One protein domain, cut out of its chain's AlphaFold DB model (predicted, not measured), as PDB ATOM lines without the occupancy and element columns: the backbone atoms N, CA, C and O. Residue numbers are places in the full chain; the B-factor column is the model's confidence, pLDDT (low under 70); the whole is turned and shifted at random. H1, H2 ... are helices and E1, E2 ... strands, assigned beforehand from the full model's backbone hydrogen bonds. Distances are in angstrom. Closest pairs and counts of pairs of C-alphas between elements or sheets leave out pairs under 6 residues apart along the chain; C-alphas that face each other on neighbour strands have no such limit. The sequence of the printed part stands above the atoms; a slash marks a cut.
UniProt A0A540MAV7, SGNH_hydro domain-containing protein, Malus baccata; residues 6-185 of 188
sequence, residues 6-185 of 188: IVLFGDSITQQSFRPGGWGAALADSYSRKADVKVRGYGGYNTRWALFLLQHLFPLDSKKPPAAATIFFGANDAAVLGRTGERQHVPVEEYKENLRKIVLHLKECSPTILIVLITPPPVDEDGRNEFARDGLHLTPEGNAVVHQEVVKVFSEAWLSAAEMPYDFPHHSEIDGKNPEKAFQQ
ATOM      1  N   ILE A   6       3.742 -26.605 -45.203       98.69
ATOM      2  CA  ILE A   6       4.613 -26.314 -44.061       98.69
ATOM      3  C   ILE A   6       5.920 -25.748 -44.616       98.69
ATOM      4  O   ILE A   6       6.635 -26.437 -45.345       98.69
ATOM      5  N   VAL A   7       6.252 -24.500 -44.287       98.81
ATOM      6  CA  VAL A   7       7.471 -23.847 -44.790       98.81
ATOM      7  C   VAL A   7       8.558 -23.826 -43.721       98.81
ATOM      8  O   VAL A   7       8.365 -23.301 -42.629       98.81
ATOM      9  N   LEU A   8       9.737 -24.349 -44.050       98.88
ATOM     10  CA  LEU A   8      10.910 -24.300 -43.180       98.88
ATOM     11  C   LEU A   8      11.765 -23.095 -43.570       98.88
ATOM     12  O   LEU A   8      12.485 -23.161 -44.567       98.88
ATOM     13  N   PHE A   9      11.671 -21.988 -42.831       98.88
ATOM     14  CA  PHE A   9      12.385 -20.746 -43.133       98.88
ATOM     15  C   PHE A   9      13.566 -20.540 -42.180       98.88
ATOM     16  O   PHE A   9      13.414 -20.586 -40.960       98.88
ATOM     17  N   GLY A  10      14.771 -20.348 -42.719       98.69
ATOM     18  CA  GLY A  10      15.966 -20.224 -41.885       98.69
ATOM     19  C   GLY A  10      17.272 -20.107 -42.658       98.69
ATOM     20  O   GLY A  10      17.285 -19.778 -43.846       98.69
ATOM     21  N   ASP A  11      18.371 -20.407 -41.975       98.44
ATOM     22  CA  ASP A  11      19.731 -20.301 -42.504       98.44
ATOM     23  C   ASP A  11      20.293 -21.637 -43.054       98.44
ATOM     24  O   ASP A  11      19.557 -22.442 -43.638       98.44
ATOM     25  N   SER A  12      21.607 -21.879 -42.919       98.00
ATOM     26  CA  SER A  12      22.264 -23.124 -43.334       98.00
ATOM     27  C   SER A  12      21.742 -24.355 -42.597       98.00
ATOM     28  O   SER A  12      21.713 -25.426 -43.202       98.00
ATOM     29  N   ILE A  13      21.309 -24.234 -41.339       98.06
ATOM     30  CA  ILE A  13      20.756 -25.358 -40.571       98.06
ATOM     31  C   ILE A  13      19.455 -25.825 -41.229       98.06
ATOM     32  O   ILE A  13      19.268 -27.014 -41.498       98.06
ATOM     33  N   THR A  14      18.599 -24.876 -41.609       98.69
ATOM     34  CA  THR A  14      17.380 -25.149 -42.378       98.69
ATOM     35  C   THR A  14      17.692 -25.604 -43.801       98.69
ATOM     36  O   THR A  14      17.050 -26.526 -44.297       98.69
ATOM     37  N   GLN A  15      18.703 -25.035 -44.469       98.62
ATOM     38  CA  GLN A  15      19.091 -25.450 -45.826       98.62
ATOM     39  C   GLN A  15      19.525 -26.921 -45.858       98.62
ATOM     40  O   GLN A  15      19.247 -27.647 -46.811       98.62
ATOM     41  N   GLN A  16      20.217 -27.365 -44.810       98.38
ATOM     42  CA  GLN A  16      20.712 -28.730 -44.680       98.38
ATOM     43  C   GLN A  16      19.669 -29.711 -44.132       98.38
ATOM     44  O   GLN A  16      19.935 -30.910 -44.130       98.38
ATOM     45  N   SER A  17      18.486 -29.239 -43.730       98.44
ATOM     46  CA  SER A  17      17.427 -30.058 -43.124       98.44
ATOM     47  C   SER A  17      16.922 -31.203 -44.013       98.44
ATOM     48  O   SER A  17      16.340 -32.152 -43.501       98.44
ATOM     49  N   PHE A  18      17.150 -31.143 -45.328       98.06
ATOM     50  CA  PHE A  18      16.782 -32.195 -46.287       98.06
ATOM     51  C   PHE A  18      17.965 -33.076 -46.722       98.06
ATOM     52  O   PHE A  18      17.812 -33.941 -47.583       98.06
ATOM     53  N   ARG A  19      19.161 -32.880 -46.149       96.62
ATOM     54  CA  ARG A  19      20.256 -33.849 -46.315       96.62
ATOM     55  C   ARG A  19      19.850 -35.198 -45.693       96.62
ATOM     56  O   ARG A  19      18.961 -35.218 -44.843       96.62
ATOM     57  N   PRO A  20      20.489 -36.320 -46.074       96.06
ATOM     58  CA  PRO A  20      20.240 -37.609 -45.427       96.06
ATOM     59  C   PRO A  20      20.351 -37.503 -43.898       96.06
ATOM     60  O   PRO A  20      21.344 -36.979 -43.397       96.06
ATOM     61  N   GLY A  21      19.319 -37.960 -43.180       93.50
ATOM     62  CA  GLY A  21      19.218 -37.836 -41.717       93.50
ATOM     63  C   GLY A  21      18.827 -36.444 -41.200       93.50
ATOM     64  O   GLY A  21      18.873 -36.205 -39.998       93.50
ATOM     65  N   GLY A  22      18.464 -35.513 -42.085       97.88
ATOM     66  CA  GLY A  22      18.064 -34.160 -41.721       97.88
ATOM     67  C   GLY A  22      16.631 -34.072 -41.183       97.88
ATOM     68  O   GLY A  22      15.730 -34.781 -41.634       97.88
ATOM     69  N   TRP A  23      16.407 -33.149 -40.246       98.56
ATOM     70  CA  TRP A  23      15.121 -32.982 -39.554       98.56
ATOM     71  C   TRP A  23      13.955 -32.610 -40.483       98.56
ATOM     72  O   TRP A  23      12.815 -33.002 -40.246       98.56
ATOM     73  N   GLY A  24      14.230 -31.881 -41.567       98.69
ATOM     74  CA  GLY A  24      13.231 -31.497 -42.562       98.69
ATOM     75  C   GLY A  24      12.803 -32.676 -43.435       98.69
ATOM     76  O   GLY A  24      11.620 -32.800 -43.744       98.69
ATOM     77  N   ALA A  25      13.731 -33.576 -43.779       98.56
ATOM     78  CA  ALA A  25      13.404 -34.826 -44.462       98.56
ATOM     79  C   ALA A  25      12.562 -35.747 -43.563       98.56
ATOM     80  O   ALA A  25      11.549 -36.275 -44.015       98.56
ATOM     81  N   ALA A  26      12.926 -35.878 -42.282       98.69
ATOM     82  CA  ALA A  26      12.142 -36.633 -41.299       98.69
ATOM     83  C   ALA A  26      10.735 -36.038 -41.097       98.69
ATOM     84  O   ALA A  26       9.744 -36.764 -40.985       98.69
ATOM     85  N   LEU A  27      10.624 -34.706 -41.107       98.62
ATOM     86  CA  LEU A  27       9.336 -34.021 -41.051       98.62
ATOM     87  C   LEU A  27       8.502 -34.301 -42.309       98.62
ATOM     88  O   LEU A  27       7.330 -34.639 -42.196       98.62
ATOM     89  N   ALA A  28       9.093 -34.217 -43.503       98.56
ATOM     90  CA  ALA A  28       8.399 -34.531 -44.752       98.56
ATOM     91  C   ALA A  28       7.868 -35.973 -44.781       98.56
ATOM     92  O   ALA A  28       6.745 -36.200 -45.228       98.56
ATOM     93  N   ASP A  29       8.640 -36.926 -44.256       98.38
ATOM     94  CA  ASP A  29       8.212 -38.318 -44.105       98.38
ATOM     95  C   ASP A  29       7.022 -38.450 -43.137       98.38
ATOM     96  O   ASP A  29       5.997 -39.043 -43.480       98.38
ATOM     97  N   SER A  30       7.089 -37.777 -41.982       98.19
ATOM     98  CA  SER A  30       6.012 -37.769 -40.972       98.19
ATOM     99  C   SER A  30       4.673 -37.256 -41.528       98.19
ATOM    100  O   SER A  30       3.605 -37.717 -41.122       98.19
ATOM    101  N   TYR A  31       4.726 -36.316 -42.475       98.12
ATOM    102  CA  TYR A  31       3.560 -35.717 -43.134       98.12
ATOM    103  C   TYR A  31       3.288 -36.285 -44.534       98.12
ATOM    104  O   TYR A  31       2.507 -35.703 -45.297       98.12
ATOM    105  N   SER A  32       3.883 -37.427 -44.889       97.38
ATOM    106  CA  SER A  32       3.671 -38.057 -46.191       97.38
ATOM    107  C   SER A  32       2.178 -38.262 -46.472       97.38
ATOM    108  O   SER A  32       1.428 -38.786 -45.644       97.38
ATOM    109  N   ARG A  33       1.736 -37.804 -47.652       95.38
ATOM    110  CA  ARG A  33       0.326 -37.781 -48.096       95.38
ATOM    111  C   ARG A  33      -0.629 -36.907 -47.270       95.38
ATOM    112  O   ARG A  33      -1.842 -37.010 -47.455       95.38
ATOM    113  N   LYS A  34      -0.101 -36.038 -46.403       96.31
ATOM    114  CA  LYS A  34      -0.877 -35.199 -45.474       96.31
ATOM    115  C   LYS A  34      -0.575 -33.712 -45.640       96.31
ATOM    116  O   LYS A  34      -1.508 -32.933 -45.786       96.31
ATOM    117  N   ALA A  35       0.698 -33.321 -45.680       97.50
ATOM    118  CA  ALA A  35       1.134 -31.939 -45.900       97.50
ATOM    119  C   ALA A  35       2.360 -31.895 -46.819       97.50
ATOM    120  O   ALA A  35       3.146 -32.841 -46.853       97.50
ATOM    121  N   ASP A  36       2.543 -30.790 -47.538       97.75
ATOM    122  CA  ASP A  36       3.754 -30.564 -48.325       97.75
ATOM    123  C   ASP A  36       4.757 -29.739 -47.504       97.75
ATOM    124  O   ASP A  36       4.469 -28.612 -47.095       97.75
ATOM    125  N   VAL A  37       5.954 -30.284 -47.274       98.56
ATOM    126  CA  VAL A  37       7.033 -29.602 -46.540       98.56
ATOM    127  C   VAL A  37       7.985 -28.925 -47.526       98.56
ATOM    128  O   VAL A  37       8.591 -29.579 -48.374       98.56
ATOM    129  N   LYS A  38       8.140 -27.601 -47.419       98.31
ATOM    130  CA  LYS A  38       8.968 -26.781 -48.317       98.31
ATOM    131  C   LYS A  38      10.142 -26.156 -47.579       98.31
ATOM    132  O   LYS A  38       9.959 -25.316 -46.703       98.31
ATOM    133  N   VAL A  39      11.361 -26.473 -48.007       98.69
ATOM    134  CA  VAL A  39      12.575 -25.829 -47.484       98.69
ATOM    135  C   VAL A  39      12.780 -24.456 -48.114       98.69
ATOM    136  O   VAL A  39      12.751 -24.301 -49.339       98.69
ATOM    137  N   ARG A  40      13.029 -23.463 -47.263       98.75
ATOM    138  CA  ARG A  40      13.474 -22.099 -47.574       98.75
ATOM    139  C   ARG A  40      14.635 -21.723 -46.644       98.75
ATOM    140  O   ARG A  40      14.570 -20.756 -45.891       98.75
ATOM    141  N   GLY A  41      15.676 -22.552 -46.670       98.56
ATOM    142  CA  GLY A  41      16.915 -22.342 -45.929       98.56
ATOM    143  C   GLY A  41      17.985 -21.675 -46.788       98.56
ATOM    144  O   GLY A  41      18.198 -22.100 -47.924       98.56
ATOM    145  N   TYR A  42      18.662 -20.667 -46.241       98.56
ATOM    146  CA  TYR A  42      19.646 -19.852 -46.955       98.56
ATOM    147  C   TYR A  42      20.968 -19.792 -46.188       98.56
ATOM    148  O   TYR A  42      21.108 -19.095 -45.184       98.56
ATOM    149  N   GLY A  43      21.962 -20.542 -46.659       98.06
ATOM    150  CA  GLY A  43      23.254 -20.672 -46.000       98.06
ATOM    151  C   GLY A  43      23.937 -19.329 -45.749       98.06
ATOM    152  O   GLY A  43      24.152 -18.546 -46.672       98.06
ATOM    153  N   GLY A  44      24.286 -19.076 -44.487       96.94
ATOM    154  CA  GLY A  44      24.958 -17.854 -44.047       96.94
ATOM    155  C   GLY A  44      24.053 -16.629 -43.875       96.94
ATOM    156  O   GLY A  44      24.565 -15.570 -43.511       96.94
ATOM    157  N   TYR A  45      22.742 -16.738 -44.107       98.62
ATOM    158  CA  TYR A  45      21.828 -15.613 -43.921       98.62
ATOM    159  C   TYR A  45      21.578 -15.324 -42.438       98.62
ATOM    160  O   TYR A  45      21.484 -16.237 -41.618       98.62
ATOM    161  N   ASN A  46      21.442 -14.039 -42.121       98.56
ATOM    162  CA  ASN A  46      20.964 -13.536 -40.836       98.56
ATOM    163  C   ASN A  46      19.536 -12.984 -40.980       98.56
ATOM    164  O   ASN A  46      18.989 -12.898 -42.087       98.56
ATOM    165  N   THR A  47      18.931 -12.567 -39.870       98.75
ATOM    166  CA  THR A  47      17.569 -12.015 -39.879       98.75
ATOM    167  C   THR A  47      17.448 -10.724 -40.688       98.75
ATOM    168  O   THR A  47      16.427 -10.522 -41.345       98.75
ATOM    169  N   ARG A  48      18.492  -9.880 -40.718       98.75
ATOM    170  CA  ARG A  48      18.510  -8.631 -41.504       98.75
ATOM    171  C   ARG A  48      18.302  -8.912 -42.992       98.75
ATOM    172  O   ARG A  48      17.526  -8.223 -43.648       98.75
ATOM    173  N   TRP A  49      18.971  -9.927 -43.534       98.75
ATOM    174  CA  TRP A  49      18.833 -10.308 -44.943       98.75
ATOM    175  C   TRP A  49      17.550 -11.099 -45.205       98.75
ATOM    176  O   TRP A  49      16.938 -10.938 -46.261       98.75
ATOM    177  N   ALA A  50      17.106 -11.901 -44.234       98.75
ATOM    178  CA  ALA A  50      15.861 -12.660 -44.318       98.75
ATOM    179  C   ALA A  50      14.632 -11.762 -44.565       98.75
ATOM    180  O   ALA A  50      13.729 -12.163 -45.299       98.75
ATOM    181  N   LEU A  51      14.618 -10.530 -44.036       98.81
ATOM    182  CA  LEU A  51      13.530  -9.568 -44.263       98.81
ATOM    183  C   LEU A  51      13.276  -9.270 -45.749       98.81
ATOM    184  O   LEU A  51      12.124  -9.133 -46.156       98.81
ATOM    185  N   PHE A  52      14.320  -9.231 -46.582       98.62
ATOM    186  CA  PHE A  52      14.180  -8.979 -48.024       98.62
ATOM    187  C   PHE A  52      13.545 -10.154 -48.782       98.62
ATOM    188  O   PHE A  52      13.090 -10.003 -49.917       98.62
ATOM    189  N   LEU A  53      13.489 -11.334 -48.161       98.56
ATOM    190  CA  LEU A  53      12.910 -12.530 -48.761       98.56
ATOM    191  C   LEU A  53      11.403 -12.645 -48.500       98.56
ATOM    192  O   LEU A  53      10.728 -13.366 -49.228       98.56
ATOM    193  N   LEU A  54      10.855 -11.934 -47.510       98.31
ATOM    194  CA  LEU A  54       9.495 -12.169 -47.015       98.31
ATOM    195  C   LEU A  54       8.421 -12.073 -48.101       98.31
ATOM    196  O   LEU A  54       7.662 -13.016 -48.269       98.31
ATOM    197  N   GLN A  55       8.406 -11.003 -48.896       96.75
ATOM    198  CA  GLN A  55       7.438 -10.838 -49.992       96.75
ATOM    199  C   GLN A  55       7.580 -11.909 -51.088       96.75
ATOM    200  O   GLN A  55       6.598 -12.306 -51.704       96.75
ATOM    201  N   HIS A  56       8.797 -12.407 -51.320       96.94
ATOM    202  CA  HIS A  56       9.067 -13.417 -52.346       96.94
ATOM    203  C   HIS A  56       8.649 -14.824 -51.905       96.94
ATOM    204  O   HIS A  56       8.275 -15.655 -52.729       96.94
ATOM    205  N   LEU A  57       8.764 -15.110 -50.606       97.12
ATOM    206  CA  LEU A  57       8.507 -16.433 -50.036       97.12
ATOM    207  C   LEU A  57       7.103 -16.563 -49.448       97.12
ATOM    208  O   LEU A  57       6.529 -17.651 -49.472       97.12
ATOM    209  N   PHE A  58       6.565 -15.455 -48.951       97.56
ATOM    210  CA  PHE A  58       5.275 -15.328 -48.289       97.56
ATOM    211  C   PHE A  58       4.537 -14.099 -48.852       97.56
ATOM    212  O   PHE A  58       4.377 -13.097 -48.155       97.56
ATOM    213  N   PRO A  59       4.131 -14.115 -50.132       96.44
ATOM    214  CA  PRO A  59       3.406 -12.992 -50.715       96.44
ATOM    215  C   PRO A  59       2.056 -12.793 -50.011       96.44
ATOM    216  O   PRO A  59       1.334 -13.759 -49.749       96.44
ATOM    217  N   LEU A  60       1.722 -11.538 -49.688       94.88
ATOM    218  CA  LEU A  60       0.523 -11.181 -48.909       94.88
ATOM    219  C   LEU A  60      -0.791 -11.466 -49.656       94.88
ATOM    220  O   LEU A  60      -1.830 -11.656 -49.035       94.88
ATOM    221  N   ASP A  61      -0.751 -11.528 -50.985       92.50
ATOM    222  CA  ASP A  61      -1.888 -11.820 -51.861       92.50
ATOM    223  C   ASP A  61      -2.001 -13.312 -52.231       92.50
ATOM    224  O   ASP A  61      -2.813 -13.696 -53.083       92.50
ATOM    225  N   SER A  62      -1.210 -14.182 -51.588       91.19
ATOM    226  CA  SER A  62      -1.282 -15.624 -51.819       91.19
ATOM    227  C   SER A  62      -2.671 -16.166 -51.492       91.19
ATOM    228  O   SER A  62      -3.133 -16.127 -50.355       91.19
ATOM    229  N   LYS A  63      -3.310 -16.808 -52.476       90.31
ATOM    230  CA  LYS A  63      -4.566 -17.554 -52.270       90.31
ATOM    231  C   LYS A  63      -4.378 -18.851 -51.474       90.31
ATOM    232  O   LYS A  63      -5.354 -19.549 -51.210       90.31
ATOM    233  N   LYS A  64      -3.131 -19.219 -51.173       90.69
ATOM    234  CA  LYS A  64      -2.747 -20.458 -50.487       90.69
ATOM    235  C   LYS A  64      -1.617 -20.154 -49.504       90.69
ATOM    236  O   LYS A  64      -0.466 -20.501 -49.774       90.69
ATOM    237  N   PRO A  65      -1.899 -19.426 -48.415       94.44
ATOM    238  CA  PRO A  65      -0.888 -19.193 -47.399       94.44
ATOM    239  C   PRO A  65      -0.492 -20.521 -46.727       94.44
ATOM    240  O   PRO A  65      -1.317 -21.440 -46.656       94.44
ATOM    241  N   PRO A  66       0.746 -20.644 -46.222       97.19
ATOM    242  CA  PRO A  66       1.158 -21.825 -45.477       97.19
ATOM    243  C   PRO A  66       0.290 -22.056 -44.237       97.19
ATOM    244  O   PRO A  66      -0.133 -21.112 -43.571       97.19
ATOM    245  N   ALA A  67       0.080 -23.326 -43.905       97.50
ATOM    246  CA  ALA A  67      -0.540 -23.744 -42.652       97.50
ATOM    247  C   ALA A  67       0.399 -23.517 -41.463       97.50
ATOM    248  O   ALA A  67      -0.041 -23.124 -40.384       97.50
ATOM    249  N   ALA A  68       1.698 -23.736 -41.677       98.62
ATOM    250  CA  ALA A  68       2.724 -23.500 -40.677       98.62
ATOM    251  C   ALA A  68       4.020 -22.971 -41.293       98.62
ATOM    252  O   ALA A  68       4.343 -23.252 -42.452       98.62
ATOM    253  N   ALA A  69       4.787 -22.245 -40.485       98.75
ATOM    254  CA  ALA A  69       6.148 -21.856 -40.811       98.75
ATOM    255  C   ALA A  69       7.062 -21.968 -39.588       98.75
ATOM    256  O   ALA A  69       6.747 -21.449 -38.515       98.75
ATOM    257  N   THR A  70       8.221 -22.605 -39.754       98.81
ATOM    258  CA  THR A  70       9.303 -22.514 -38.766       98.81
ATOM    259  C   THR A  70      10.193 -21.324 -39.106       98.81
ATOM    260  O   THR A  70      10.477 -21.096 -40.281       98.81
ATOM    261  N   ILE A  71      10.684 -20.609 -38.098       98.81
ATOM    262  CA  ILE A  71      11.696 -19.557 -38.239       98.81
ATOM    263  C   ILE A  71      12.914 -20.000 -37.432       98.81
ATOM    264  O   ILE A  71      12.854 -20.045 -36.204       98.81
ATOM    265  N   PHE A  72      14.002 -20.337 -38.124       98.44
ATOM    266  CA  PHE A  72      15.231 -20.844 -37.513       98.44
ATOM    267  C   PHE A  72      16.429 -20.009 -37.984       98.44
ATOM    268  O   PHE A  72      17.105 -20.331 -38.962       98.44
ATOM    269  N   PHE A  73      16.623 -18.881 -37.303       98.38
ATOM    270  CA  PHE A  73      17.712 -17.923 -37.500       98.38
ATOM    271  C   PHE A  73      18.361 -17.604 -36.151       98.38
ATOM    272  O   PHE A  73      17.872 -18.016 -35.103       98.38
ATOM    273  N   GLY A  74      19.447 -16.832 -36.182       97.12
ATOM    274  CA  GLY A  74      20.137 -16.341 -34.994       97.12
ATOM    275  C   GLY A  74      21.552 -16.896 -34.841       97.12
ATOM    276  O   GLY A  74      22.387 -16.248 -34.220       97.12
ATOM    277  N   ALA A  75      21.864 -18.034 -35.470       95.00
ATOM    278  CA  ALA A  75      23.207 -18.610 -35.440       95.00
ATOM    279  C   ALA A  75      24.242 -17.687 -36.117       95.00
ATOM    280  O   ALA A  75      25.312 -17.430 -35.572       95.00
ATOM    281  N   ASN A  76      23.886 -17.125 -37.277       97.00
ATOM    282  CA  ASN A  76      24.710 -16.144 -37.991       97.00
ATOM    283  C   ASN A  76      24.608 -14.734 -37.383       97.00
ATOM    284  O   ASN A  76      25.605 -14.019 -37.321       97.00
ATOM    285  N   ASP A  77      23.421 -14.335 -36.918       97.88
ATOM    286  CA  ASP A  77      23.184 -13.047 -36.251       97.88
ATOM    287  C   ASP A  77      24.083 -12.871 -35.018       97.88
ATOM    288  O   ASP A  77      24.632 -11.792 -34.795       97.88
ATOM    289  N   ALA A  78      24.287 -13.954 -34.261       95.44
ATOM    290  CA  ALA A  78      25.137 -14.003 -33.077       95.44
ATOM    291  C   ALA A  78      26.648 -14.036 -33.384       95.44
ATOM    292  O   ALA A  78      27.453 -14.198 -32.463       95.44
ATOM    293  N   ALA A  79      27.064 -13.883 -34.649       94.75
ATOM    294  CA  ALA A  79      28.478 -13.858 -35.011       94.75
ATOM    295  C   ALA A  79      29.251 -12.806 -34.198       94.75
ATOM    296  O   ALA A  79      28.816 -11.667 -34.040       94.75
ATOM    297  N   VAL A  80      30.422 -13.194 -33.692       92.19
ATOM    298  CA  VAL A  80      31.266 -12.336 -32.853       92.19
ATOM    299  C   VAL A  80      32.018 -11.325 -33.722       92.19
ATOM    300  O   VAL A  80      32.668 -11.700 -34.702       92.19
ATOM    301  N   LEU A  81      31.955 -10.047 -33.345       92.88
ATOM    302  CA  LEU A  81      32.690  -8.964 -34.006       92.88
ATOM    303  C   LEU A  81      34.212  -9.179 -33.921       92.88
ATOM    304  O   LEU A  81      34.718  -9.682 -32.915       92.88
ATOM    305  N   GLY A  82      34.950  -8.810 -34.973       92.44
ATOM    306  CA  GLY A  82      36.401  -9.019 -35.048       92.44
ATOM    307  C   GLY A  82      36.826 -10.470 -35.320       92.44
ATOM    308  O   GLY A  82      37.995 -10.821 -35.152       92.44
ATOM    309  N   ARG A  83      35.890 -11.339 -35.726       91.12
ATOM    310  CA  ARG A  83      36.145 -12.715 -36.182       91.12
ATOM    311  C   ARG A  83      35.652 -12.898 -37.621       91.12
ATOM    312  O   ARG A  83      35.001 -12.030 -38.192       91.12
ATOM    313  N   THR A  84      35.930 -14.061 -38.206       85.94
ATOM    314  CA  THR A  84      35.646 -14.386 -39.619       85.94
ATOM    315  C   THR A  84      34.176 -14.217 -40.040       85.94
ATOM    316  O   THR A  84      33.909 -13.995 -41.218       85.94
ATOM    317  N   GLY A  85      33.228 -14.306 -39.100       88.56
ATOM    318  CA  GLY A  85      31.786 -14.170 -39.341       88.56
ATOM    319  C   GLY A  85      31.203 -12.773 -39.108       88.56
ATOM    320  O   GLY A  85      29.995 -12.609 -39.244       88.56
ATOM    321  N   GLU A  86      32.003 -11.755 -38.769       94.44
ATOM    322  CA  GLU A  86      31.487 -10.457 -38.294       94.44
ATOM    323  C   GLU A  86      30.501  -9.768 -39.253       94.44
ATOM    324  O   GLU A  86      29.573  -9.096 -38.812       94.44
ATOM    325  N   ARG A  87      30.630  -9.995 -40.568       96.12
ATOM    326  CA  ARG A  87      29.703  -9.460 -41.585       96.12
ATOM    327  C   ARG A  87      28.260  -9.951 -41.424       96.12
ATOM    328  O   ARG A  87      27.344  -9.361 -41.991       96.12
ATOM    329  N   GLN A  88      28.069 -11.063 -40.719       97.56
ATOM    330  CA  GLN A  88      26.765 -11.658 -40.448       97.56
ATOM    331  C   GLN A  88      26.150 -11.125 -39.150       97.56
ATOM    332  O   GLN A  88      24.953 -11.319 -38.946       97.56
ATOM    333  N   HIS A  89      26.928 -10.420 -38.323       97.75
ATOM    334  CA  HIS A  89      26.485  -9.926 -37.030       97.75
ATOM    335  C   HIS A  89      25.255  -9.013 -37.148       97.75
ATOM    336  O   HIS A  89      25.193  -8.084 -37.971       97.75
ATOM    337  N   VAL A  90      24.285  -9.266 -36.273       98.31
ATOM    338  CA  VAL A  90      23.101  -8.435 -36.072       98.31
ATOM    339  C   VAL A  90      22.997  -8.128 -34.575       98.31
ATOM    340  O   VAL A  90      22.919  -9.062 -33.776       98.31
ATOM    341  N   PRO A  91      22.989  -6.846 -34.165       97.94
ATOM    342  CA  PRO A  91      22.811  -6.476 -32.764       97.94
ATOM    343  C   PRO A  91      21.527  -7.071 -32.180       97.94
ATOM    344  O   PRO A  91      20.507  -7.121 -32.862       97.94
ATOM    345  N   VAL A  92      21.546  -7.470 -30.905       97.31
ATOM    346  CA  VAL A  92      20.430  -8.204 -30.271       97.31
ATOM    347  C   VAL A  92      19.077  -7.486 -30.374       97.31
ATOM    348  O   VAL A  92      18.062  -8.128 -30.644       97.31
ATOM    349  N   GLU A  93      19.056  -6.157 -30.238       98.56
ATOM    350  CA  GLU A  93      17.828  -5.366 -30.387       98.56
ATOM    351  C   GLU A  93      17.306  -5.382 -31.828       98.56
ATOM    352  O   GLU A  93      16.101  -5.492 -32.057       98.56
ATOM    353  N   GLU A  94      18.206  -5.347 -32.812       98.75
ATOM    354  CA  GLU A  94      17.827  -5.465 -34.217       98.75
ATOM    355  C   GLU A  94      17.359  -6.889 -34.544       98.75
ATOM    356  O   GLU A  94      16.342  -7.049 -35.207       98.75
ATOM    357  N   TYR A  95      18.029  -7.923 -34.031       98.56
ATOM    358  CA  TYR A  95      17.613  -9.319 -34.183       98.56
ATOM    359  C   TYR A  95      16.187  -9.538 -33.658       98.56
ATOM    360  O   TYR A  95      15.339 -10.107 -34.352       98.56
ATOM    361  N   LYS A  96      15.890  -9.014 -32.463       98.38
ATOM    362  CA  LYS A  96      14.555  -9.061 -31.856       98.38
ATOM    363  C   LYS A  96      13.508  -8.365 -32.725       98.38
ATOM    364  O   LYS A  96      12.431  -8.920 -32.951       98.38
ATOM    365  N   GLU A  97      13.816  -7.173 -33.228       98.88
ATOM    366  CA  GLU A  97      12.901  -6.428 -34.094       98.88
ATOM    367  C   GLU A  97      12.711  -7.109 -35.457       98.88
ATOM    368  O   GLU A  97      11.596  -7.176 -35.974       98.88
ATOM    369  N   ASN A  98      13.766  -7.693 -36.023       98.88
ATOM    370  CA  ASN A  98      13.687  -8.443 -37.272       98.88
ATOM    371  C   ASN A  98      12.791  -9.677 -37.112       98.88
ATOM    372  O   ASN A  98      11.895  -9.882 -37.930       98.88
ATOM    373  N   LEU A  99      12.951 -10.459 -36.038       98.75
ATOM    374  CA  LEU A  99      12.051 -11.580 -35.744       98.75
ATOM    375  C   LEU A  99      10.599 -11.121 -35.583       98.75
ATOM    376  O   LEU A  99       9.693 -11.754 -36.127       98.75
ATOM    377  N   ARG A 100      10.363  -9.998 -34.891       98.75
ATOM    378  CA  ARG A 100       9.020  -9.418 -34.752       98.75
ATOM    379  C   ARG A 100       8.413  -9.088 -36.118       98.75
ATOM    380  O   ARG A 100       7.263  -9.449 -36.357       98.75
ATOM    381  N   LYS A 101       9.175  -8.462 -37.018       98.88
ATOM    382  CA  LYS A 101       8.734  -8.153 -38.389       98.88
ATOM    383  C   LYS A 101       8.411  -9.410 -39.194       98.88
ATOM    384  O   LYS A 101       7.370  -9.446 -39.838       98.88
ATOM    385  N   ILE A 102       9.247 -10.451 -39.113       98.88
ATOM    386  CA  ILE A 102       8.987 -11.741 -39.775       98.88
ATOM    387  C   ILE A 102       7.669 -12.342 -39.266       98.88
ATOM    388  O   ILE A 102       6.811 -12.709 -40.064       98.88
ATOM    389  N   VAL A 103       7.473 -12.401 -37.944       98.75
ATOM    390  CA  VAL A 103       6.248 -12.948 -37.336       98.75
ATOM    391  C   VAL A 103       5.009 -12.150 -37.747       98.75
ATOM    392  O   VAL A 103       3.982 -12.746 -38.070       98.75
ATOM    393  N   LEU A 104       5.085 -10.816 -37.735       98.69
ATOM    394  CA  LEU A 104       3.970  -9.956 -38.133       98.69
ATOM    395  C   LEU A 104       3.611 -10.145 -39.611       98.69
ATOM    396  O   LEU A 104       2.434 -10.318 -39.911       98.69
ATOM    397  N   HIS A 105       4.608 -10.206 -40.496       98.69
ATOM    398  CA  HIS A 105       4.402 -10.470 -41.924       98.69
ATOM    399  C   HIS A 105       3.690 -11.808 -42.157       98.69
ATOM    400  O   HIS A 105       2.715 -11.876 -42.897       98.69
ATOM    401  N   LEU A 106       4.123 -12.879 -41.483       98.44
ATOM    402  CA  LEU A 106       3.477 -14.190 -41.607       98.44
ATOM    403  C   LEU A 106       2.024 -14.176 -41.116       98.44
ATOM    404  O   LEU A 106       1.156 -14.758 -41.763       98.44
ATOM    405  N   LYS A 107       1.740 -13.485 -40.003       98.06
ATOM    406  CA  LYS A 107       0.366 -13.312 -39.506       98.06
ATOM    407  C   LYS A 107      -0.509 -12.495 -40.454       98.06
ATOM    408  O   LYS A 107      -1.715 -12.714 -40.491       98.06
ATOM    409  N   GLU A 108       0.084 -11.570 -41.204       97.69
ATOM    410  CA  GLU A 108      -0.609 -10.815 -42.246       97.69
ATOM    411  C   GLU A 108      -0.937 -11.699 -43.459       97.69
ATOM    412  O   GLU A 108      -2.045 -11.613 -43.980       97.69
ATOM    413  N   CYS A 109      -0.042 -12.621 -43.849       95.94
ATOM    414  CA  CYS A 109      -0.341 -13.629 -44.878       95.94
ATOM    415  C   CYS A 109      -1.516 -14.536 -44.490       95.94
ATOM    416  O   CYS A 109      -2.323 -14.914 -45.338       95.94
ATOM    417  N   SER A 110      -1.574 -14.959 -43.226       95.44
ATOM    418  CA  SER A 110      -2.672 -15.765 -42.698       95.44
ATOM    419  C   SER A 110      -2.776 -15.615 -41.180       95.44
ATOM    420  O   SER A 110      -1.855 -16.016 -40.467       95.44
ATOM    421  N   PRO A 111      -3.914 -15.134 -40.645       94.31
ATOM    422  CA  PRO A 111      -4.115 -15.019 -39.201       94.31
ATOM    423  C   PRO A 111      -4.069 -16.357 -38.449       94.31
ATOM    424  O   PRO A 111      -3.895 -16.364 -37.231       94.31
ATOM    425  N   THR A 112      -4.246 -17.480 -39.154       95.00
ATOM    426  CA  THR A 112      -4.291 -18.834 -38.578       95.00
ATOM    427  C   THR A 112      -2.991 -19.619 -38.752       95.00
ATOM    428  O   THR A 112      -2.921 -20.761 -38.296       95.00
ATOM    429  N   ILE A 113      -1.965 -19.041 -39.391       97.75
ATOM    430  CA  ILE A 113      -0.679 -19.724 -39.574       97.75
ATOM    431  C   ILE A 113      -0.061 -20.094 -38.223       97.75
ATOM    432  O   ILE A 113       0.053 -19.267 -37.312       97.75
ATOM    433  N   LEU A 114       0.382 -21.342 -38.104       98.38
ATOM    434  CA  LEU A 114       1.158 -21.799 -36.960       98.38
ATOM    435  C   LEU A 114       2.628 -21.399 -37.144       98.38
ATOM    436  O   LEU A 114       3.307 -21.888 -38.043       98.38
ATOM    437  N   ILE A 115       3.127 -20.505 -36.291       98.62
ATOM    438  CA  ILE A 115       4.513 -20.020 -36.353       98.62
ATOM    439  C   ILE A 115       5.322 -20.663 -35.231       98.62
ATOM    440  O   ILE A 115       4.988 -20.494 -34.060       98.62
ATOM    441  N   VAL A 116       6.411 -21.344 -35.587       98.56
ATOM    442  CA  VAL A 116       7.340 -21.961 -34.629       98.56
ATOM    443  C   VAL A 116       8.676 -21.234 -34.690       98.56
ATOM    444  O   VAL A 116       9.387 -21.304 -35.692       98.56
ATOM    445  N   LEU A 117       9.017 -20.517 -33.619       98.25
ATOM    446  CA  LEU A 117      10.344 -19.926 -33.448       98.25
ATOM    447  C   LEU A 117      11.283 -20.992 -32.883       98.25
ATOM    448  O   LEU A 117      11.035 -21.505 -31.794       98.25
ATOM    449  N   ILE A 118      12.352 -21.307 -33.610       97.69
ATOM    450  CA  ILE A 118      13.384 -22.246 -33.168       97.69
ATOM    451  C   ILE A 118      14.608 -21.424 -32.775       97.69
ATOM    452  O   ILE A 118      15.115 -20.627 -33.567       97.69
ATOM    453  N   THR A 119      15.061 -21.586 -31.535       92.69
ATOM    454  CA  THR A 119      16.240 -20.881 -31.026       92.69
ATOM    455  C   THR A 119      17.520 -21.411 -31.676       92.69
ATOM    456  O   THR A 119      17.569 -22.596 -32.008       92.69
ATOM    457  N   PRO A 120      18.572 -20.582 -31.825       86.31
ATOM    458  CA  PRO A 120      19.878 -21.030 -32.313       86.31
ATOM    459  C   PRO A 120      20.422 -22.241 -31.536       86.31
ATOM    460  O   PRO A 120      20.057 -22.413 -30.369       86.31
ATOM    461  N   PRO A 121      21.309 -23.053 -32.149       78.56
ATOM    462  CA  PRO A 121      21.948 -24.181 -31.476       78.56
ATOM    463  C   PRO A 121      22.669 -23.785 -30.175       78.56
ATOM    464  O   PRO A 121      23.031 -22.614 -30.012       78.56
ATOM    465  N   PRO A 122      22.908 -24.752 -29.269       70.50
ATOM    466  CA  PRO A 122      23.464 -24.491 -27.946       70.50
ATOM    467  C   PRO A 122      24.812 -23.764 -27.984       70.50
ATOM    468  O   PRO A 122      25.653 -24.012 -28.851       70.50
ATOM    469  N   VAL A 123      25.012 -22.874 -27.011       69.50
ATOM    470  CA  VAL A 123      26.287 -22.172 -26.783       69.50
ATOM    471  C   VAL A 123      27.134 -22.898 -25.726       69.50
ATOM    472  O   VAL A 123      28.340 -22.670 -25.663       69.50
ATOM    473  N   ASP A 124      26.533 -23.779 -24.915       85.69
ATOM    474  CA  ASP A 124      27.262 -24.611 -23.953       85.69
ATOM    475  C   ASP A 124      28.049 -25.734 -24.646       85.69
ATOM    476  O   ASP A 124      27.657 -26.240 -25.699       85.69
ATOM    477  N   GLU A 125      29.202 -26.091 -24.075       84.31
ATOM    478  CA  GLU A 125      30.168 -26.984 -24.723       84.31
ATOM    479  C   GLU A 125      29.648 -28.416 -24.878       84.31
ATOM    480  O   GLU A 125      29.820 -29.001 -25.948       84.31
ATOM    481  N   ASP A 126      28.993 -28.963 -23.854       88.44
ATOM    482  CA  ASP A 126      28.499 -30.343 -23.867       88.44
ATOM    483  C   ASP A 126      27.402 -30.516 -24.925       88.44
ATOM    484  O   ASP A 126      27.523 -31.371 -25.808       88.44
ATOM    485  N   GLY A 127      26.393 -29.638 -24.922       86.62
ATOM    486  CA  GLY A 127      25.332 -29.651 -25.924       86.62
ATOM    487  C   GLY A 127      25.859 -29.389 -27.333       86.62
ATOM    488  O   GLY A 127      25.402 -30.005 -28.297       86.62
ATOM    489  N   ARG A 128      26.865 -28.521 -27.485       86.31
ATOM    490  CA  ARG A 128      27.507 -28.291 -28.784       86.31
ATOM    491  C   ARG A 128      28.250 -29.533 -29.279       86.31
ATOM    492  O   ARG A 128      28.154 -29.836 -30.463       86.31
ATOM    493  N   ASN A 129      28.949 -30.257 -28.408       87.81
ATOM    494  CA  ASN A 129      29.663 -31.481 -28.776       87.81
ATOM    495  C   ASN A 129      28.710 -32.620 -29.166       87.81
ATOM    496  O   ASN A 129      29.011 -33.376 -30.089       87.81
ATOM    497  N   GLU A 130      27.569 -32.737 -28.487       91.88
ATOM    498  CA  GLU A 130      26.578 -33.785 -28.752       91.88
ATOM    499  C   GLU A 130      25.715 -33.477 -29.988       91.88
ATOM    500  O   GLU A 130      25.518 -34.327 -30.863       91.88
ATOM    501  N   PHE A 131      25.219 -32.242 -30.103       93.88
ATOM    502  CA  PHE A 131      24.178 -31.891 -31.073       93.88
ATOM    503  C   PHE A 131      24.672 -31.099 -32.287       93.88
ATOM    504  O   PHE A 131      23.920 -30.973 -33.258       93.88
ATOM    505  N   ALA A 132      25.910 -30.587 -32.286       92.94
ATOM    506  CA  ALA A 132      26.465 -29.819 -33.400       92.94
ATOM    507  C   ALA A 132      27.779 -30.413 -33.951       92.94
ATOM    508  O   ALA A 132      28.848 -30.339 -33.350       92.94
ATOM    509  N   ARG A 133      27.737 -30.920 -35.187       91.31
ATOM    510  CA  ARG A 133      28.948 -31.158 -35.982       91.31
ATOM    511  C   ARG A 133      29.557 -29.822 -36.383       91.31
ATOM    512  O   ARG A 133      28.854 -28.823 -36.439       91.31
ATOM    513  N   ASP A 134      30.860 -29.808 -36.662       90.75
ATOM    514  CA  ASP A 134      31.626 -28.603 -37.038       90.75
ATOM    515  C   ASP A 134      31.470 -27.394 -36.092       90.75
ATOM    516  O   ASP A 134      31.923 -26.288 -36.389       90.75
ATOM    517  N   GLY A 135      30.886 -27.626 -34.912       86.00
ATOM    518  CA  GLY A 135      30.574 -26.614 -33.927       86.00
ATOM    519  C   GLY A 135      29.422 -25.679 -34.309       86.00
ATOM    520  O   GLY A 135      29.326 -24.631 -33.669       86.00
ATOM    521  N   LEU A 136      28.595 -26.004 -35.312       90.12
ATOM    522  CA  LEU A 136      27.440 -25.190 -35.712       90.12
ATOM    523  C   LEU A 136      26.279 -26.014 -36.284       90.12
ATOM    524  O   LEU A 136      25.134 -25.838 -35.871       90.12
ATOM    525  N   HIS A 137      26.543 -26.872 -37.273       94.62
ATOM    526  CA  HIS A 137      25.479 -27.610 -37.954       94.62
ATOM    527  C   HIS A 137      25.068 -28.846 -37.165       94.62
ATOM    528  O   HIS A 137      25.889 -29.473 -36.520       94.62
ATOM    529  N   LEU A 138      23.811 -29.263 -37.268       96.25
ATOM    530  CA  LEU A 138      23.296 -30.366 -36.457       96.25
ATOM    531  C   LEU A 138      23.947 -31.724 -36.793       96.25
ATOM    532  O   LEU A 138      24.118 -32.064 -37.972       96.25
ATOM    533  N   THR A 139      24.269 -32.507 -35.758       95.88
ATOM    534  CA  THR A 139      24.532 -33.960 -35.839       95.88
ATOM    535  C   THR A 139      23.237 -34.724 -36.159       95.88
ATOM    536  O   THR A 139      22.161 -34.116 -36.164       95.88
ATOM    537  N   PRO A 140      23.274 -36.036 -36.458       96.44
ATOM    538  CA  PRO A 140      22.053 -36.843 -36.539       96.44
ATOM    539  C   PRO A 140      21.163 -36.709 -35.292       96.44
ATOM    540  O   PRO A 140      19.957 -36.514 -35.420       96.44
ATOM    541  N   GLU A 141      21.762 -36.706 -34.104       95.75
ATOM    542  CA  GLU A 141      21.084 -36.545 -32.816       95.75
ATOM    543  C   GLU A 141      20.460 -35.149 -32.697       95.75
ATOM    544  O   GLU A 141      19.280 -35.020 -32.370       95.75
ATOM    545  N   GLY A 142      21.197 -34.096 -33.069       95.69
ATOM    546  CA  GLY A 142      20.665 -32.730 -33.093       95.69
ATOM    547  C   GLY A 142      19.497 -32.561 -34.073       95.69
ATOM    548  O   GLY A 142      18.523 -31.871 -33.773       95.69
ATOM    549  N   ASN A 143      19.545 -33.227 -35.233       97.81
ATOM    550  CA  ASN A 143      18.419 -33.254 -36.171       97.81
ATOM    551  C   ASN A 143      17.205 -33.983 -35.579       97.81
ATOM    552  O   ASN A 143      16.080 -33.512 -35.751       97.81
ATOM    553  N   ALA A 144      17.417 -35.101 -34.880       97.50
ATOM    554  CA  ALA A 144      16.341 -35.847 -34.236       97.50
ATOM    555  C   ALA A 144      15.629 -35.008 -33.163       97.50
ATOM    556  O   ALA A 144      14.400 -34.965 -33.151       97.50
ATOM    557  N   VAL A 145      16.380 -34.270 -32.337       96.38
ATOM    558  CA  VAL A 145      15.809 -33.359 -31.328       96.38
ATOM    559  C   VAL A 145      14.951 -32.277 -31.986       96.38
ATOM    560  O   VAL A 145      13.800 -32.084 -31.599       96.38
ATOM    561  N   VAL A 146      15.465 -31.600 -33.022       97.56
ATOM    562  CA  VAL A 146      14.694 -30.559 -33.727       97.56
ATOM    563  C   VAL A 146      13.421 -31.137 -34.349       97.56
ATOM    564  O   VAL A 146      12.357 -30.531 -34.234       97.56
ATOM    565  N   HIS A 147      13.502 -32.309 -34.985       98.56
ATOM    566  CA  HIS A 147      12.328 -32.984 -35.544       98.56
ATOM    567  C   HIS A 147      11.290 -33.308 -34.464       98.56
ATOM    568  O   HIS A 147      10.122 -32.951 -34.631       98.56
ATOM    569  N   GLN A 148      11.712 -33.913 -33.352       98.25
ATOM    570  CA  GLN A 148      10.833 -34.291 -32.249       98.25
ATOM    571  C   GLN A 148      10.113 -33.077 -31.649       98.25
ATOM    572  O   GLN A 148       8.891 -33.111 -31.490       98.25
ATOM    573  N   GLU A 149      10.836 -31.995 -31.361       98.12
ATOM    574  CA  GLU A 149      10.246 -30.792 -30.764       98.12
ATOM    575  C   GLU A 149       9.306 -30.068 -31.740       98.12
ATOM    576  O   GLU A 149       8.220 -29.641 -31.346       98.12
ATOM    577  N   VAL A 150       9.645 -29.992 -33.034       98.44
ATOM    578  CA  VAL A 150       8.742 -29.412 -34.047       98.44
ATOM    579  C   VAL A 150       7.462 -30.241 -34.181       98.44
ATOM    580  O   VAL A 150       6.367 -29.677 -34.193       98.44
ATOM    581  N   VAL A 151       7.569 -31.573 -34.244       98.25
ATOM    582  CA  VAL A 151       6.399 -32.465 -34.311       98.25
ATOM    583  C   VAL A 151       5.537 -32.339 -33.059       98.25
ATOM    584  O   VAL A 151       4.310 -32.306 -33.173       98.25
ATOM    585  N   LYS A 152       6.153 -32.229 -31.879       98.25
ATOM    586  CA  LYS A 152       5.445 -32.018 -30.616       98.25
ATOM    587  C   LYS A 152       4.635 -30.722 -30.643       98.25
ATOM    588  O   LYS A 152       3.427 -30.774 -30.431       98.25
ATOM    589  N   VAL A 153       5.254 -29.594 -31.007       98.19
ATOM    590  CA  VAL A 153       4.562 -28.294 -31.118       98.19
ATOM    591  C   VAL A 153       3.422 -28.347 -32.140       98.19
ATOM    592  O   VAL A 153       2.341 -27.818 -31.890       98.19
ATOM    593  N   PHE A 154       3.624 -29.005 -33.285       98.19
ATOM    594  CA  PHE A 154       2.566 -29.179 -34.287       98.19
ATOM    595  C   PHE A 154       1.399 -30.029 -33.774       98.19
ATOM    596  O   PHE A 154       0.243 -29.702 -34.048       98.19
ATOM    597  N   SER A 155       1.697 -31.081 -33.011       97.06
ATOM    598  CA  SER A 155       0.699 -32.005 -32.463       97.06
ATOM    599  C   SER A 155      -0.109 -31.400 -31.314       97.06
ATOM    600  O   SER A 155      -1.297 -31.681 -31.209       97.06
ATOM    601  N   GLU A 156       0.513 -30.569 -30.472       97.00
ATOM    602  CA  GLU A 156      -0.169 -29.813 -29.407       97.00
ATOM    603  C   GLU A 156      -1.044 -28.677 -29.963       97.00
ATOM    604  O   GLU A 156      -1.986 -28.226 -29.309       97.00
ATOM    605  N   ALA A 157      -0.740 -28.216 -31.177       95.69
ATOM    606  CA  ALA A 157      -1.589 -27.325 -31.950       95.69
ATOM    607  C   ALA A 157      -2.637 -28.129 -32.752       95.69
ATOM    608  O   ALA A 157      -3.135 -29.165 -32.325       95.69
ATOM    609  N   TRP A 158      -3.020 -27.637 -33.928       94.12
ATOM    610  CA  TRP A 158      -4.030 -28.266 -34.788       94.12
ATOM    611  C   TRP A 158      -3.428 -29.100 -35.929       94.12
ATOM    612  O   TRP A 158      -4.165 -29.642 -36.750       94.12
ATOM    613  N   LEU A 159      -2.099 -29.198 -36.008       96.38
ATOM    614  CA  LEU A 159      -1.386 -29.767 -37.150       96.38
ATOM    615  C   LEU A 159      -0.834 -31.165 -36.834       96.38
ATOM    616  O   LEU A 159       0.241 -31.519 -37.287       96.38
ATOM    617  N   SER A 160      -1.545 -31.979 -36.050       97.25
ATOM    618  CA  SER A 160      -1.096 -33.339 -35.722       97.25
ATOM    619  C   SER A 160      -1.073 -34.237 -36.960       97.25
ATOM    620  O   SER A 160      -2.120 -34.586 -37.506       97.25
ATOM    621  N   ALA A 161       0.117 -34.693 -37.367       96.19
ATOM    622  CA  ALA A 161       0.255 -35.636 -38.474       96.19
ATOM    623  C   ALA A 161      -0.568 -36.915 -38.254       96.19
ATOM    624  O   ALA A 161      -1.106 -37.454 -39.217       96.19
ATOM    625  N   ALA A 162      -0.686 -37.413 -37.020       95.69
ATOM    626  CA  ALA A 162      -1.437 -38.635 -36.720       95.69
ATOM    627  C   ALA A 162      -2.937 -38.498 -37.039       95.69
ATOM    628  O   ALA A 162      -3.533 -39.438 -37.559       95.69
ATOM    629  N   GLU A 163      -3.498 -37.308 -36.820       95.31
ATOM    630  CA  GLU A 163      -4.928 -37.018 -36.993       95.31
ATOM    631  C   GLU A 163      -5.281 -36.535 -38.412       95.31
ATOM    632  O   GLU A 163      -6.452 -36.465 -38.787       95.31
ATOM    633  N   MET A 164      -4.282 -36.192 -39.230       94.38
ATOM    634  CA  MET A 164      -4.516 -35.689 -40.584       94.38
ATOM    635  C   MET A 164      -4.941 -36.803 -41.557       94.38
ATOM    636  O   MET A 164      -4.259 -37.832 -41.660       94.38
ATOM    637  N   PRO A 165      -6.004 -36.587 -42.355       91.81
ATOM    638  CA  PRO A 165      -6.426 -37.547 -43.364       91.81
ATOM    639  C   PRO A 165      -5.442 -37.587 -44.535       91.81
ATOM    640  O   PRO A 165      -4.858 -36.573 -44.922       91.81
ATOM    641  N   TYR A 166      -5.316 -38.756 -45.163       92.25
ATOM    642  CA  TYR A 166      -4.638 -38.856 -46.451       92.25
ATOM    643  C   TYR A 166      -5.433 -38.151 -47.550       92.25
ATOM    644  O   TYR A 166      -6.662 -38.242 -47.613       92.25
ATOM    645  N   ASP A 167      -4.709 -37.497 -48.452       90.31
ATOM    646  CA  ASP A 167      -5.268 -36.763 -49.586       90.31
ATOM    647  C   ASP A 167      -6.061 -37.629 -50.580       90.31
ATOM    648  O   ASP A 167      -7.054 -37.166 -51.148       90.31
ATOM    649  N   PHE A 168      -5.659 -38.889 -50.743       90.81
ATOM    650  CA  PHE A 168      -6.289 -39.886 -51.610       90.81
ATOM    651  C   PHE A 168      -6.541 -41.212 -50.873       90.81
ATOM    652  O   PHE A 168      -5.927 -41.442 -49.828       90.81
ATOM    653  N   PRO A 169      -7.411 -42.095 -51.402       92.00
ATOM    654  CA  PRO A 169      -7.695 -43.408 -50.817       92.00
ATOM    655  C   PRO A 169      -6.453 -44.282 -50.623       92.00
ATOM    656  O   PRO A 169      -5.423 -44.110 -51.289       92.00
ATOM    657  N   HIS A 170      -6.537 -45.248 -49.712       92.94
ATOM    658  CA  HIS A 170      -5.539 -46.312 -49.659       92.94
ATOM    659  C   HIS A 170      -5.730 -47.255 -50.855       92.94
ATOM    660  O   HIS A 170      -6.850 -47.464 -51.314       92.94
ATOM    661  N   HIS A 171      -4.656 -47.858 -51.370       94.12
ATOM    662  CA  HIS A 171      -4.757 -48.692 -52.575       94.12
ATOM    663  C   HIS A 171      -5.697 -49.900 -52.394       94.12
ATOM    664  O   HIS A 171      -6.267 -50.381 -53.366       94.12
ATOM    665  N   SER A 172      -5.882 -50.383 -51.160       95.19
ATOM    666  CA  SER A 172      -6.816 -51.472 -50.831       95.19
ATOM    667  C   SER A 172      -8.291 -51.073 -50.933       95.19
ATOM    668  O   SER A 172      -9.149 -51.946 -50.956       95.19
ATOM    669  N   GLU A 173      -8.590 -49.774 -50.961       92.38
ATOM    670  CA  GLU A 173      -9.947 -49.227 -51.095       92.38
ATOM    671  C   GLU A 173     -10.330 -49.004 -52.568       92.38
ATOM    672  O   GLU A 173     -11.463 -48.641 -52.877       92.38
ATOM    673  N   ILE A 174      -9.385 -49.211 -53.491       95.25
ATOM    674  CA  ILE A 174      -9.581 -48.989 -54.921       95.25
ATOM    675  C   ILE A 174     -10.005 -50.308 -55.572       95.25
ATOM    676  O   ILE A 174      -9.209 -51.238 -55.706       95.25
ATOM    677  N   ASP A 175     -11.258 -50.378 -56.028       94.44
ATOM    678  CA  ASP A 175     -11.716 -51.465 -56.899       94.44
ATOM    679  C   ASP A 175     -10.985 -51.377 -58.244       94.44
ATOM    680  O   ASP A 175     -11.240 -50.474 -59.040       94.44
ATOM    681  N   GLY A 176     -10.103 -52.337 -58.528       94.62
ATOM    682  CA  GLY A 176      -9.346 -52.377 -59.780       94.62
ATOM    683  C   GLY A 176     -10.212 -52.466 -61.043       94.62
ATOM    684  O   GLY A 176      -9.741 -52.105 -62.118       94.62
ATOM    685  N   LYS A 177     -11.474 -52.912 -60.939       96.38
ATOM    686  CA  LYS A 177     -12.416 -52.928 -62.070       96.38
ATOM    687  C   LYS A 177     -13.149 -51.600 -62.252       96.38
ATOM    688  O   LYS A 177     -13.563 -51.303 -63.365       96.38
ATOM    689  N   ASN A 178     -13.319 -50.819 -61.184       93.94
ATOM    690  CA  ASN A 178     -14.035 -49.539 -61.196       93.94
ATOM    691  C   ASN A 178     -13.325 -48.487 -60.320       93.94
ATOM    692  O   ASN A 178     -13.917 -47.996 -59.351       93.94
ATOM    693  N   PRO A 179     -12.070 -48.113 -60.633       93.44
ATOM    694  CA  PRO A 179     -11.243 -47.310 -59.732       93.44
ATOM    695  C   PRO A 179     -11.829 -45.921 -59.464       93.44
ATOM    696  O   PRO A 179     -11.713 -45.415 -58.352       93.44
ATOM    697  N   GLU A 180     -12.522 -45.330 -60.442       92.75
ATOM    698  CA  GLU A 180     -13.120 -43.990 -60.358       92.75
ATOM    699  C   GLU A 180     -14.033 -43.803 -59.141       92.75
ATOM    700  O   GLU A 180     -14.051 -42.724 -58.546       92.75
ATOM    701  N   LYS A 181     -14.738 -44.858 -58.711       90.06
ATOM    702  CA  LYS A 181     -15.649 -44.794 -57.558       90.06
ATOM    703  C   LYS A 181     -14.934 -44.378 -56.271       90.06
ATOM    704  O   LYS A 181     -15.502 -43.621 -55.487       90.06
ATOM    705  N   ALA A 182     -13.689 -44.816 -56.077       89.38
ATOM    706  CA  ALA A 182     -12.892 -44.466 -54.901       89.38
ATOM    707  C   ALA A 182     -12.467 -42.984 -54.898       89.38
ATOM    708  O   ALA A 182     -12.223 -42.407 -53.840       89.38
ATOM    709  N   PHE A 183     -12.413 -42.343 -56.071       88.19
ATOM    710  CA  PHE A 183     -11.974 -40.952 -56.226       88.19
ATOM    711  C   PHE A 183     -13.131 -39.945 -56.313       88.19
ATOM    712  O   PHE A 183     -12.910 -38.753 -56.115       88.19
ATOM    713  N   GLN A 184     -14.366 -40.395 -56.557       79.44
ATOM    714  CA  GLN A 184     -15.551 -39.528 -56.658       79.44
ATOM    715  C   GLN A 184     -16.114 -39.074 -55.293       79.44
ATOM    716  O   GLN A 184     -16.831 -38.081 -55.231       79.44
ATOM    717  N   GLN A 185     -15.786 -39.755 -54.186       57.88
ATOM    718  CA  GLN A 185     -16.433 -39.552 -52.875       57.88
ATOM    719  C   GLN A 185     -15.839 -38.441 -51.981       57.88
ATOM    720  O   GLN A 185     -16.277 -38.291 -50.844       57.88
TER     721      GLN A 185
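What this domain is: This is residues 6 to 185 of the 188 residues of the protein "SGNH_hydro domain-containing protein" of Malus baccata (UniProt A0A540MAV7). A small parallel sheet of four strands makes the core, with H1, H2 and H6 covering one face and H3 the other; H4 packs side by side with H3 and only grazes the sheet. A long tail, residues 157 to 185 with H7 near its end, reaches away from this body, and H5 packs on one end of H6. The 180 printed residues hold seven named helices and four named strands, in the order E1 H1 H2 E2 H3 E3 H4 E4 H5 H6 H7; the sheet runs E2 E1 E3 E4, and the class is mixed, helices and strands. The whole is only just compact, close to loose, with a radius of gyration of the C-alphas of 18.8 A; its outline is elongated, 71 by 39 by 25 A.

Where its parts are: Find C-alpha 6 at (4.613, -26.314, -44.061), where E1, residues 6 to 10, begins. Its sheet holds E2, residues 36 to 41 and 15.7 A long, E3, residues 68 to 72, and E4, residues 114 to 118. Then look for H1, residues 12 to 18, H2, residues 23 to 30, and H3, residues 47 to 57. H4, residues 92 to 109, starts with C-alpha 92 at (20.430, -8.204, -30.271) and spans 26.0 A. H5 is residues 125 to 131, H6 is residues 140 to 156, 24.4 A, and H7, residues 180 to 184, ends with C-alpha 184 at (-15.551, -39.528, -56.658).

How they stand to each other: Across the sheet, check N 8 and O 38 of E1 and E2, 2.8 A, N 7 and O 68 of E1 and E3, 2.9 A, and N 71 and O 116 of E3 and E4, 2.8 A. E1, H1, H2, E2 and E3, H4, E4 are strand-helix-strand units, parallel neighbours joined through helices; E2, H3, E3 is a split one, with E1 between its strands; their crossovers are right-handed. H2 lies over E2, height over the sheet 9.1 A. On the same face H6 touches H2 at a steep tilt of 50 degrees, closest C-alphas Trp 23 and Asn 143, 4.7 A. H3, on the opposite face of the sheet from H2 and H6, touches H4, which only grazes the sheet with its residues 99 to 107; H3 and H4 run the same way at a shallow tilt of 11 degrees, closest C-alphas Thr 47 and Asn 98, 5.9 A. H5 touches H6 residues 140 to 143 alone, closest C-alphas Phe 131 and Gly 142, 4.1 A. Every O i to N i+4 pair is within hydrogen-bond range in H2, H4, H5, H6 and H7; H1 has 2 of 3, and H3 has 2 of 7 beside 6 of 8 O i to N i+3 pairs.

The domain as a whole: The C-alphas of Gly 82 and Lys 177 are the farthest apart, 71.0 A. The printed part has no cut; the links E3 to H4 and H6 to H7 are long. Residues 123 and 185 have pLDDT under 70.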